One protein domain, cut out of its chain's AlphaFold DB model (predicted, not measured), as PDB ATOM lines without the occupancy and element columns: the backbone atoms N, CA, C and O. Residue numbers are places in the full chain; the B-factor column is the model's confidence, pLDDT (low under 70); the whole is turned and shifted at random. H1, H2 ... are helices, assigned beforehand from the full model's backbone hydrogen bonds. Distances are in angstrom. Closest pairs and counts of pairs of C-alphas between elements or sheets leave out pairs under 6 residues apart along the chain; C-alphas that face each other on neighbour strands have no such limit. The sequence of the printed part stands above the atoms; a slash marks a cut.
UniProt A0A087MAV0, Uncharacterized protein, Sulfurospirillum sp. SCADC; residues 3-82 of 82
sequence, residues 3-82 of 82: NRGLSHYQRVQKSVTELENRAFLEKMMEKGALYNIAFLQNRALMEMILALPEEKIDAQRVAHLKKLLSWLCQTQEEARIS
ATOM      1  N   ASN A   3     -11.374   2.762  26.080       57.97
ATOM      2  CA  ASN A   3     -10.982   4.091  26.584       57.97
ATOM      3  C   ASN A   3      -9.735   4.707  25.922       57.97
ATOM      4  O   ASN A   3      -9.607   5.929  25.895       57.97
ATOM      5  N   ARG A   4      -8.815   3.904  25.364       58.94
ATOM      6  CA  ARG A   4      -7.577   4.442  24.762       58.94
ATOM      7  C   ARG A   4      -7.847   5.168  23.441       58.94
ATOM      8  O   ARG A   4      -7.318   6.258  23.247       58.94
ATOM      9  N   GLY A   5      -8.721   4.621  22.593       67.06
ATOM     10  CA  GLY A   5      -9.096   5.237  21.314       67.06
ATOM     11  C   GLY A   5      -9.833   6.567  21.490       67.06
ATOM     12  O   GLY A   5      -9.455   7.558  20.873       67.06
ATOM     13  N   LEU A   6     -10.806   6.618  22.407       67.62
ATOM     14  CA  LEU A   6     -11.552   7.844  22.724       67.62
ATOM     15  C   LEU A   6     -10.652   8.942  23.306       67.62
ATOM     16  O   LEU A   6     -10.729  10.088  22.873       67.62
ATOM     17  N   SER A   7      -9.746   8.594  24.226       70.00
ATOM     18  CA  SER A   7      -8.806   9.568  24.800       70.00
ATOM     19  C   SER A   7      -7.829  10.137  23.762       70.00
ATOM     20  O   SER A   7      -7.532  11.331  23.775       70.00
ATOM     21  N   HIS A   8      -7.364   9.306  22.822       67.88
ATOM     22  CA  HIS A   8      -6.492   9.745  21.736       67.88
ATOM     23  C   HIS A   8      -7.243  10.659  20.763       67.88
ATOM     24  O   HIS A   8      -6.706  11.683  20.344       67.88
ATOM     25  N   TYR A   9      -8.491  10.325  20.438       66.19
ATOM     26  CA  TYR A   9      -9.326  11.137  19.556       66.19
ATOM     27  C   TYR A   9      -9.622  12.511  20.168       66.19
ATOM     28  O   TYR A   9      -9.426  13.532  19.517       66.19
ATOM     29  N   GLN A  10      -9.975  12.555  21.457       64.12
ATOM     30  CA  GLN A  10     -10.180  13.804  22.197       64.12
ATOM     31  C   GLN A  10      -8.914  14.664  22.256       64.12
ATOM     32  O   GLN A  10      -8.995  15.887  22.162       64.12
ATOM     33  N   ARG A  11      -7.737  14.046  22.402       64.94
ATOM     34  CA  ARG A  11      -6.458  14.767  22.425       64.94
ATOM     35  C   ARG A  11      -6.126  15.383  21.067       64.94
ATOM     36  O   ARG A  11      -5.722  16.540  21.019       64.94
ATOM     37  N   VAL A  12      -6.331  14.632  19.985       69.62
ATOM     38  CA  VAL A  12      -6.142  15.132  18.615       69.62
ATOM     39  C   VAL A  12      -7.137  16.252  18.321       69.62
ATOM     40  O   VAL A  12      -6.730  17.310  17.857       69.62
ATOM     41  N   GLN A  13      -8.409  16.079  18.677       66.25
ATOM     42  CA  GLN A  13      -9.435  17.101  18.479       66.25
ATOM     43  C   GLN A  13      -9.099  18.399  19.221       66.25
ATOM     44  O   GLN A  13      -9.130  19.464  18.616       66.25
ATOM     45  N   LYS A  14      -8.669  18.311  20.489       66.25
ATOM     46  CA  LYS A  14      -8.178  19.478  21.240       66.25
ATOM     47  C   LYS A  14      -6.998  20.154  20.546       66.25
ATOM     48  O   LYS A  14      -7.009  21.368  20.406       66.25
ATOM     49  N   SER A  15      -6.026  19.380  20.062       70.56
ATOM     50  CA  SER A  15      -4.855  19.942  19.379       70.56
ATOM     51  C   SER A  15      -5.200  20.641  18.058       70.56
ATOM     52  O   SER A  15      -4.589  21.653  17.731       70.56
ATOM     53  N   VAL A  16      -6.201  20.143  17.323       72.06
ATOM     54  CA  VAL A  16      -6.682  20.781  16.088       72.06
ATOM     55  C   VAL A  16      -7.416  22.079  16.417       72.06
ATOM     56  O   VAL A  16      -7.101  23.111  15.835       72.06
ATOM     57  N   THR A  17      -8.314  22.067  17.404       72.56
ATOM     58  CA  THR A  17      -9.029  23.274  17.844       72.56
ATOM     59  C   THR A  17      -8.076  24.338  18.398       72.56
ATOM     60  O   THR A  17      -8.236  25.520  18.117       72.56
ATOM     61  N   GLU A  18      -7.037  23.946  19.139       74.50
ATOM     62  CA  GLU A  18      -5.989  24.863  19.604       74.50
ATOM     63  C   GLU A  18      -5.206  25.492  18.441       74.50
ATOM     64  O   GLU A  18      -4.878  26.679  18.489       74.50
ATOM     65  N   LEU A  19      -4.921  24.720  17.386       73.88
ATOM     66  CA  LEU A  19      -4.241  25.209  16.186       73.88
ATOM     67  C   LEU A  19      -5.112  26.213  15.413       73.88
ATOM     68  O   LEU A  19      -4.633  27.281  15.033       73.88
ATOM     69  N   GLU A  20      -6.394  25.895  15.221       77.94
ATOM     70  CA  GLU A  20      -7.372  26.776  14.568       77.94
ATOM     71  C   GLU A  20      -7.550  28.083  15.344       77.94
ATOM     72  O   GLU A  20      -7.508  29.170  14.763       77.94
ATOM     73  N   ASN A  21      -7.655  27.991  16.671       78.25
ATOM     74  CA  ASN A  21      -7.753  29.145  17.555       78.25
ATOM     75  C   ASN A  21      -6.516  30.046  17.467       78.25
ATOM     76  O   ASN A  21      -6.651  31.267  17.421       78.25
ATOM     77  N   ARG A  22      -5.310  29.469  17.386       79.88
ATOM     78  CA  ARG A  22      -4.070  30.243  17.197       79.88
ATOM     79  C   ARG A  22      -4.052  30.986  15.866       79.88
ATOM     80  O   ARG A  22      -3.787  32.185  15.859       79.88
ATOM     81  N   ALA A  23      -4.389  30.310  14.768       81.94
ATOM     82  CA  ALA A  23      -4.463  30.943  13.452       81.94
ATOM     83  C   ALA A  23      -5.514  32.069  13.416       81.94
ATOM     84  O   ALA A  23      -5.316  33.114  12.792       81.94
ATOM     85  N   PHE A  24      -6.634  31.884  14.121       82.94
ATOM     86  CA  PHE A  24      -7.663  32.908  14.261       82.94
ATOM     87  C   PHE A  24      -7.173  34.128  15.056       82.94
ATOM     88  O   PHE A  24      -7.423  35.264  14.640       82.94
ATOM     89  N   LEU A  25      -6.439  33.915  16.154       83.12
ATOM     90  CA  LEU A  25      -5.839  35.000  16.932       83.12
ATOM     91  C   LEU A  25      -4.842  35.811  16.114       83.12
ATOM     92  O   LEU A  25      -4.938  37.035  16.109       83.12
ATOM     93  N   GLU A  26      -3.928  35.155  15.400       85.00
ATOM     94  CA  GLU A  26      -2.924  35.837  14.573       85.00
ATOM     95  C   GLU A  26      -3.595  36.770  13.558       85.00
ATOM     96  O   GLU A  26      -3.269  37.955  13.483       85.00
ATOM     97  N   LYS A  27      -4.648  36.293  12.890       85.62
ATOM     98  CA  LYS A  27      -5.431  37.101  11.949       85.62
ATOM     99  C   LYS A  27      -6.142  38.287  12.611       85.62
ATOM    100  O   LYS A  27      -6.293  39.343  11.990       85.62
ATOM    101  N   MET A  28      -6.624  38.137  13.847       82.69
ATOM    102  CA  MET A  28      -7.218  39.250  14.600       82.69
ATOM    103  C   MET A  28      -6.170  40.276  15.025       82.69
ATOM    104  O   MET A  28      -6.434  41.472  14.916       82.69
ATOM    105  N   MET A  29      -4.992  39.826  15.459       81.31
ATOM    106  CA  MET A  29      -3.878  40.699  15.829       81.31
ATOM    107  C   MET A  29      -3.385  41.507  14.622       81.31
ATOM    108  O   MET A  29      -3.230  42.722  14.728       81.31
ATOM    109  N   GLU A  30      -3.219  40.868  13.458       85.06
ATOM    110  CA  GLU A  30      -2.842  41.533  12.201       85.06
ATOM    111  C   GLU A  30      -3.846  42.622  11.811       85.06
ATOM    112  O   GLU A  30      -3.470  43.760  11.528       85.06
ATOM    113  N   LYS A  31      -5.148  42.313  11.856       82.38
ATOM    114  CA  LYS A  31      -6.195  43.310  11.595       82.38
ATOM    115  C   LYS A  31      -6.200  44.418  12.644       82.38
ATOM    116  O   LYS A  31      -6.345  45.586  12.296       82.38
ATOM    117  N   GLY A  32      -6.020  44.072  13.915       77.38
ATOM    118  CA  GLY A  32      -5.908  45.036  15.004       77.38
ATOM    119  C   GLY A  32      -4.741  46.003  14.806       77.38
ATOM    120  O   GLY A  32      -4.891  47.193  15.071       77.38
ATOM    121  N   ALA A  33      -3.610  45.530  14.278       78.88
ATOM    122  CA  ALA A  33      -2.477  46.376  13.915       78.88
ATOM    123  C   ALA A  33      -2.819  47.349  12.775       78.88
ATOM    124  O   ALA A  33      -2.545  48.541  12.898       78.88
ATOM    125  N   LEU A  34      -3.494  46.878  11.717       81.75
ATOM    126  CA  LEU A  34      -3.912  47.721  10.583       81.75
ATOM    127  C   LEU A  34      -4.842  48.873  10.994       81.75
ATOM    128  O   LEU A  34      -4.759  49.960  10.431       81.75
ATOM    129  N   TYR A  35      -5.715  48.641  11.977       79.31
ATOM    130  CA  TYR A  35      -6.670  49.638  12.473       79.31
ATOM    131  C   TYR A  35      -6.219  50.340  13.765       79.31
ATOM    132  O   TYR A  35      -7.015  51.041  14.386       79.31
ATOM    133  N   ASN A  36      -4.962  50.158  14.181       79.06
ATOM    134  CA  ASN A  36      -4.392  50.722  15.408       79.06
ATOM    135  C   ASN A  36      -5.215  50.428  16.686       79.06
ATOM    136  O   ASN A  36      -5.346  51.254  17.591       79.06
ATOM    137  N   ILE A  37      -5.783  49.225  16.768       78.06
ATOM    138  CA  ILE A  37      -6.550  48.738  17.915       78.06
ATOM    139  C   ILE A  37      -5.584  48.052  18.889       78.06
ATOM    140  O   ILE A  37      -5.308  46.857  18.779       78.06
ATOM    141  N   ALA A  38      -5.066  48.815  19.852       74.06
ATOM    142  CA  ALA A  38      -3.986  48.380  20.745       74.06
ATOM    143  C   ALA A  38      -4.305  47.111  21.564       74.06
ATOM    144  O   ALA A  38      -3.429  46.272  21.765       74.06
ATOM    145  N   PHE A  39      -5.554  46.925  22.007       78.00
ATOM    146  CA  PHE A  39      -5.909  45.757  22.824       78.00
ATOM    147  C   PHE A  39      -5.842  44.440  22.034       78.00
ATOM    148  O   PHE A  39      -5.477  43.413  22.601       78.00
ATOM    149  N   LEU A  40      -6.119  44.475  20.723       80.56
ATOM    150  CA  LEU A  40      -6.027  43.302  19.849       80.56
ATOM    151  C   LEU A  40      -4.581  42.895  19.565       80.56
ATOM    152  O   LEU A  40      -4.369  41.801  19.068       80.56
ATOM    153  N   GLN A  41      -3.590  43.735  19.868       76.44
ATOM    154  CA  GLN A  41      -2.170  43.432  19.652       76.44
ATOM    155  C   GLN A  41      -1.526  42.740  20.866       76.44
ATOM    156  O   GLN A  41      -0.390  42.270  20.791       76.44
ATOM    157  N   ASN A  42      -2.235  42.640  21.995       84.00
ATOM    158  CA  ASN A  42      -1.736  41.977  23.192       84.00
ATOM    159  C   ASN A  42      -2.056  40.476  23.153       84.00
ATOM    160  O   ASN A  42      -3.157  40.051  23.495       84.00
ATOM    161  N   ARG A  43      -1.063  39.665  22.775       82.88
ATOM    162  CA  ARG A  43      -1.210  38.206  22.669       82.88
ATOM    163  C   ARG A  43      -1.713  37.551  23.958       82.88
ATOM    164  O   ARG A  43      -2.623  36.733  23.896       82.88
ATOM    165  N   ALA A  44      -1.157  37.928  25.110       81.81
ATOM    166  CA  ALA A  44      -1.536  37.342  26.395       81.81
ATOM    167  C   ALA A  44      -3.003  37.640  26.746       81.81
ATOM    168  O   ALA A  44      -3.718  36.769  27.235       81.81
ATOM    169  N   LEU A  45      -3.472  38.853  26.439       80.12
ATOM    170  CA  LEU A  45      -4.874  39.232  26.609       80.12
ATOM    171  C   LEU A  45      -5.792  38.432  25.674       80.12
ATOM    172  O   LEU A  45      -6.830  37.942  26.104       80.12
ATOM    173  N   MET A  46      -5.407  38.270  24.409       82.50
ATOM    174  CA  MET A  46      -6.200  37.532  23.423       82.50
ATOM    175  C   MET A  46      -6.303  36.036  23.753       82.50
ATOM    176  O   MET A  46      -7.380  35.451  23.637       82.50
ATOM    177  N   GLU A  47      -5.213  35.425  24.222       82.38
ATOM    178  CA  GLU A  47      -5.207  34.043  24.716       82.38
ATOM    179  C   GLU A  47      -6.084  33.890  25.971       82.38
ATOM    180  O   GLU A  47      -6.832  32.919  26.081       82.38
ATOM    181  N   MET A  48      -6.069  34.876  26.876       82.69
ATOM    182  CA  MET A  48      -6.961  34.904  28.039       82.69
ATOM    183  C   MET A  48      -8.437  35.008  27.629       82.69
ATOM    184  O   MET A  48      -9.266  34.312  28.208       82.69
ATOM    185  N   ILE A  49      -8.773  35.823  26.621       80.44
ATOM    186  CA  ILE A  49     -10.148  35.972  26.116       80.44
ATOM    187  C   ILE A  49     -10.679  34.653  25.543       80.44
ATOM    188  O   ILE A  49     -11.827  34.309  25.802       80.44
ATOM    189  N   LEU A  50      -9.858  33.885  24.819       76.12
ATOM    190  CA  LEU A  50     -10.270  32.568  24.311       76.12
ATOM    191  C   LEU A  50     -10.512  31.532  25.413       76.12
ATOM    192  O   LEU A  50     -11.248  30.572  25.200       76.12
ATOM    193  N   ALA A  51      -9.867  31.697  26.567       80.00
ATOM    194  CA  ALA A  51     -10.062  30.826  27.717       80.00
ATOM    195  C   ALA A  51     -11.307  31.198  28.540       80.00
ATOM    196  O   ALA A  51     -11.708  30.423  29.414       80.00
ATOM    197  N   LEU A  52     -11.915  32.367  28.294       78.50
ATOM    198  CA  LEU A  52     -13.154  32.754  28.958       78.50
ATOM    199  C   LEU A  52     -14.304  31.857  28.483       78.50
ATOM    200  O   LEU A  52     -14.378  31.515  27.302       78.50
ATOM    201  N   PRO A  53     -15.226  31.477  29.385       75.06
ATOM    202  CA  PRO A  53     -16.421  30.761  28.980       75.06
ATOM    203  C   PRO A  53     -17.222  31.625  28.003       75.06
ATOM    204  O   PRO A  53     -17.401  32.822  28.229       75.06
ATOM    205  N   GLU A  54     -17.720  31.010  26.930       74.12
ATOM    206  CA  GLU A  54     -18.626  31.682  26.005       74.12
ATOM    207  C   GLU A  54     -19.900  32.092  26.753       74.12
ATOM    208  O   GLU A  54     -20.802  31.286  26.999       74.12
ATOM    209  N   GLU A  55     -19.986  33.365  27.130       76.38
ATOM    210  CA  GLU A  55     -21.242  33.927  27.590       76.38
ATOM    211  C   GLU A  55     -22.177  34.080  26.394       76.38
ATOM    212  O   GLU A  55     -21.906  34.803  25.430       76.38
ATOM    213  N   LYS A  56     -23.328  33.408  26.468       73.75
ATOM    214  CA  LYS A  56     -24.412  33.641  25.519       73.75
ATOM    215  C   LYS A  56     -24.950  35.047  25.742       73.75
ATOM    216  O   LYS A  56     -25.675  35.303  26.700       73.75
ATOM    217  N   ILE A  57     -24.610  35.951  24.832       77.62
ATOM    218  CA  ILE A  57     -25.217  37.277  24.778       77.62
ATOM    219  C   ILE A  57     -26.683  37.094  24.370       77.62
ATOM    220  O   ILE A  57     -26.978  36.525  23.318       77.62
ATOM    221  N   ASP A  58     -27.608  37.557  25.211       86.12
ATOM    222  CA  ASP A  58     -29.035  37.504  24.902       86.12
ATOM    223  C   ASP A  58     -29.395  38.406  23.699       86.12
ATOM    224  O   ASP A  58     -28.679  39.348  23.337       86.12
ATOM    225  N   ALA A  59     -30.533  38.126  23.063       84.44
ATOM    226  CA  ALA A  59     -30.968  38.853  21.870       84.44
ATOM    227  C   ALA A  59     -31.182  40.361  22.118       84.44
ATOM    228  O   ALA A  59     -30.984  41.170  21.209       84.44
ATOM    229  N   GLN A  60     -31.548  40.752  23.343       88.00
ATOM    230  CA  GLN A  60     -31.770  42.146  23.719       88.00
ATOM    231  C   GLN A  60     -30.442  42.916  23.791       88.00
ATOM    232  O   GLN A  60     -30.335  44.021  23.254       88.00
ATOM    233  N   ARG A  61     -29.402  42.321  24.381       84.62
ATOM    234  CA  ARG A  61     -28.039  42.863  24.428       84.62
ATOM    235  C   ARG A  61     -27.431  42.959  23.036       84.62
ATOM    236  O   ARG A  61     -26.824  43.981  22.721       84.62
ATOM    237  N   VAL A  62     -27.652  41.965  22.173       87.62
ATOM    238  CA  VAL A  62     -27.233  42.038  20.761       87.62
ATOM    239  C   VAL A  62     -27.909  43.212  20.046       87.62
ATOM    240  O   VAL A  62     -27.239  43.963  19.336       87.62
ATOM    241  N   ALA A  63     -29.218  43.406  20.232       85.25
ATOM    242  CA  ALA A  63     -29.936  44.531  19.631       85.25
ATOM    243  C   ALA A  63     -29.401  45.886  20.127       85.25
ATOM    244  O   ALA A  63     -29.230  46.815  19.335       85.25
ATOM    245  N   HIS A  64     -29.076  45.982  21.418       84.88
ATOM    246  CA  HIS A  64     -28.500  47.192  21.994       84.88
ATOM    247  C   HIS A  64     -27.101  47.489  21.434       84.88
ATOM    248  O   HIS A  64     -26.844  48.612  21.003       84.88
ATOM    249  N   LEU A  65     -26.229  46.478  21.350       86.69
ATOM    250  CA  LEU A  65     -24.899  46.607  20.745       86.69
ATOM    251  C   LEU A  65     -24.981  47.054  19.284       86.69
ATOM    252  O   LEU A  65     -24.253  47.956  18.883       86.69
ATOM    253  N   LYS A  66     -25.909  46.490  18.499       85.31
ATOM    254  CA  LYS A  66     -26.143  46.928  17.115       85.31
ATOM    255  C   LYS A  66     -26.513  48.406  17.043       85.31
ATOM    256  O   LYS A  66     -25.921  49.131  16.253       85.31
ATOM    257  N   LYS A  67     -27.447  48.863  17.885       86.62
ATOM    258  CA  LYS A  67     -27.867  50.272  17.919       86.62
ATOM    259  C   LYS A  67     -26.700  51.201  18.262       86.62
ATOM    260  O   LYS A  67     -26.536  52.229  17.611       86.62
ATOM    261  N   LEU A  68     -25.886  50.825  19.248       81.06
ATOM    262  CA  LEU A  68     -24.703  51.584  19.653       81.06
ATOM    263  C   LEU A  68     -23.669  51.671  18.520       81.06
ATOM    264  O   LEU A  68     -23.171  52.753  18.228       81.06
ATOM    265  N   LEU A  69     -23.382  50.550  17.853       82.69
ATOM    266  CA  LEU A  69     -22.447  50.505  16.727       82.69
ATOM    267  C   LEU A  69     -22.942  51.332  15.537       82.69
ATOM    268  O   LEU A  69     -22.158  52.065  14.945       82.69
ATOM    269  N   SER A  70     -24.239  51.277  15.216       82.69
ATOM    270  CA  SER A  70     -24.824  52.119  14.166       82.69
ATOM    271  C   SER A  70     -24.689  53.609  14.479       82.69
ATOM    272  O   SER A  70     -24.321  54.378  13.597       82.69
ATOM    273  N   TRP A  71     -24.935  54.011  15.728       85.50
ATOM    274  CA  TRP A  71     -24.761  55.399  16.158       85.50
ATOM    275  C   TRP A  71     -23.290  55.846  16.106       85.50
ATOM    276  O   TRP A  71     -22.989  56.929  15.605       85.50
ATOM    277  N   LEU A  72     -22.355  55.001  16.553       73.75
ATOM    278  CA  LEU A  72     -20.915  55.273  16.449       73.75
ATOM    279  C   LEU A  72     -20.464  55.434  14.992       73.75
ATOM    280  O   LEU A  72     -19.696  56.340  14.693       73.75
ATOM    281  N   CYS A  73     -20.962  54.599  14.076       73.56
ATOM    282  CA  CYS A  73     -20.672  54.751  12.651       73.56
ATOM    283  C   CYS A  73     -21.205  56.077  12.096       73.56
ATOM    284  O   CYS A  73     -20.470  56.770  11.405       73.56
ATOM    285  N   GLN A  74     -22.446  56.452  12.423       74.06
ATOM    286  CA  GLN A  74     -23.039  57.714  11.963       74.06
ATOM    287  C   GLN A  74     -22.241  58.929  12.453       74.06
ATOM    288  O   GLN A  74     -21.873  59.789  11.660       74.06
ATOM    289  N   THR A  75     -21.900  58.956  13.739       71.19
ATOM    290  CA  THR A  75     -21.139  60.061  14.344       71.19
ATOM    291  C   THR A  75     -19.690  60.146  13.853       71.19
ATOM    292  O   THR A  75     -19.161  61.245  13.705       71.19
ATOM    293  N   GLN A  76     -19.033  59.017  13.556       62.06
ATOM    294  CA  GLN A  76     -17.701  59.023  12.936       62.06
ATOM    295  C   GLN A  76     -17.724  59.501  11.480       62.06
ATOM    296  O   GLN A  76     -16.780  60.166  11.052       62.06
ATOM    297  N   GLU A  77     -18.777  59.176  10.729       57.72
ATOM    298  CA  GLU A  77     -18.976  59.671   9.364       57.72
ATOM    299  C   GLU A  77     -19.153  61.199   9.375       57.72
ATOM    300  O   GLU A  77     -18.469  61.910   8.645       57.72
ATOM    301  N   GLU A  78     -19.988  61.720  10.280       54.31
ATOM    302  CA  GLU A  78     -20.209  63.162  10.463       54.31
ATOM    303  C   GLU A  78     -18.924  63.906  10.865       54.31
ATOM    304  O   GLU A  78     -18.626  64.968  10.316       54.31
ATOM    305  N   ALA A  79     -18.117  63.323  11.757       51.81
ATOM    306  CA  ALA A  79     -16.836  63.889  12.185       51.81
ATOM    307  C   ALA A  79     -15.741  63.859  11.102       51.81
ATOM    308  O   ALA A  79     -14.758  64.581  11.220       51.81
ATOM    309  N   ARG A  80     -15.876  63.024  10.062       50.69
ATOM    310  CA  ARG A  80     -14.967  62.997   8.900       50.69
ATOM    311  C   ARG A  80     -15.341  64.001   7.808       50.69
ATOM    312  O   ARG A  80     -14.508  64.272   6.947       50.69
ATOM    313  N   ILE A  81     -16.586  64.475   7.805       48.03
ATOM    314  CA  ILE A  81     -17.138  65.382   6.786       48.03
ATOM    315  C   ILE A  81     -17.033  66.861   7.226       48.03
ATOM    316  O   ILE A  81     -17.130  67.744   6.375       48.03
ATOM    317  N   SER A  82     -16.804  67.136   8.519       41.91
ATOM    318  CA  SER A  82     -16.517  68.482   9.069       41.91
ATOM    319  C   SER A  82     -15.022  68.760   9.186       41.91
ATOM    320  O   SER A  82     -14.644  69.942   9.031       41.91
TER     321      SER A  82
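What this domain is: This is residues 3 to 82 of the 82 residues of an uncharacterized protein of Sulfurospirillum sp. SCADC (UniProt A0A087MAV0). One long helix, H1, has the short helices H2 and H3 folded back over its later part, and a second long helix, H4, sticks out on its own beyond an outstretched link, residues 52 to 58. Residues 3 to 17 of H1 stick out as well, and these free parts make the length of an open, thinly connected shape. The printed part has 80 residues with four named helices, in the order H1, H2, H3, H4, and no named strand; the class is all helix. The whole is extended, with a radius of gyration of the C-alphas of 18.6 A and spans of 66 by 31 by 15 A.

Where its parts are: H1, residues 3 to 34, begins with C-alpha 3 at (-10.982, 4.091, 26.584) and is 47.0 A long. H2, residues 38 to 41, is 5.4 A long. H3, residues 43 to 51, is 12.6 A long. H4, residues 59 to 81, is 33.5 A long and ends with C-alpha 81 at (-17.138, 65.382, 6.786).

How they stand to each other: H1 touches H2 with residues 28 to 33 alone; the closest C-alphas, those of Met 29 and Gln 41, are 5.0 A apart. H1 touches H3 with residues 21 to 29 alone, at a steep tilt of 45 degrees, opposite ways; the closest C-alphas, of Leu 25 and Met 46, are 7.0 A apart. H2 and H3 are close but not clearly touching, with the closest C-alphas, of Leu 40 and Met 46, 6.8 A apart. H4 is apart from H1, H2 and H3. In H1, H3 and H4 every O i to N i+4 pair is within hydrogen-bond range; H2 is too short for such a pair.

The domain as a whole: The C-alphas of Asn 3 and Ser 82, the two farthest apart, are 67.0 A from each other. The printed part has no cut. The links from H1 to H2 and from H2 to H3 are tight, and that from H3 to H4 is short. The mean pLDDT of the printed part is 75.5; residues 3 to 6, 8 to 14 and 76 to 82 are under 70.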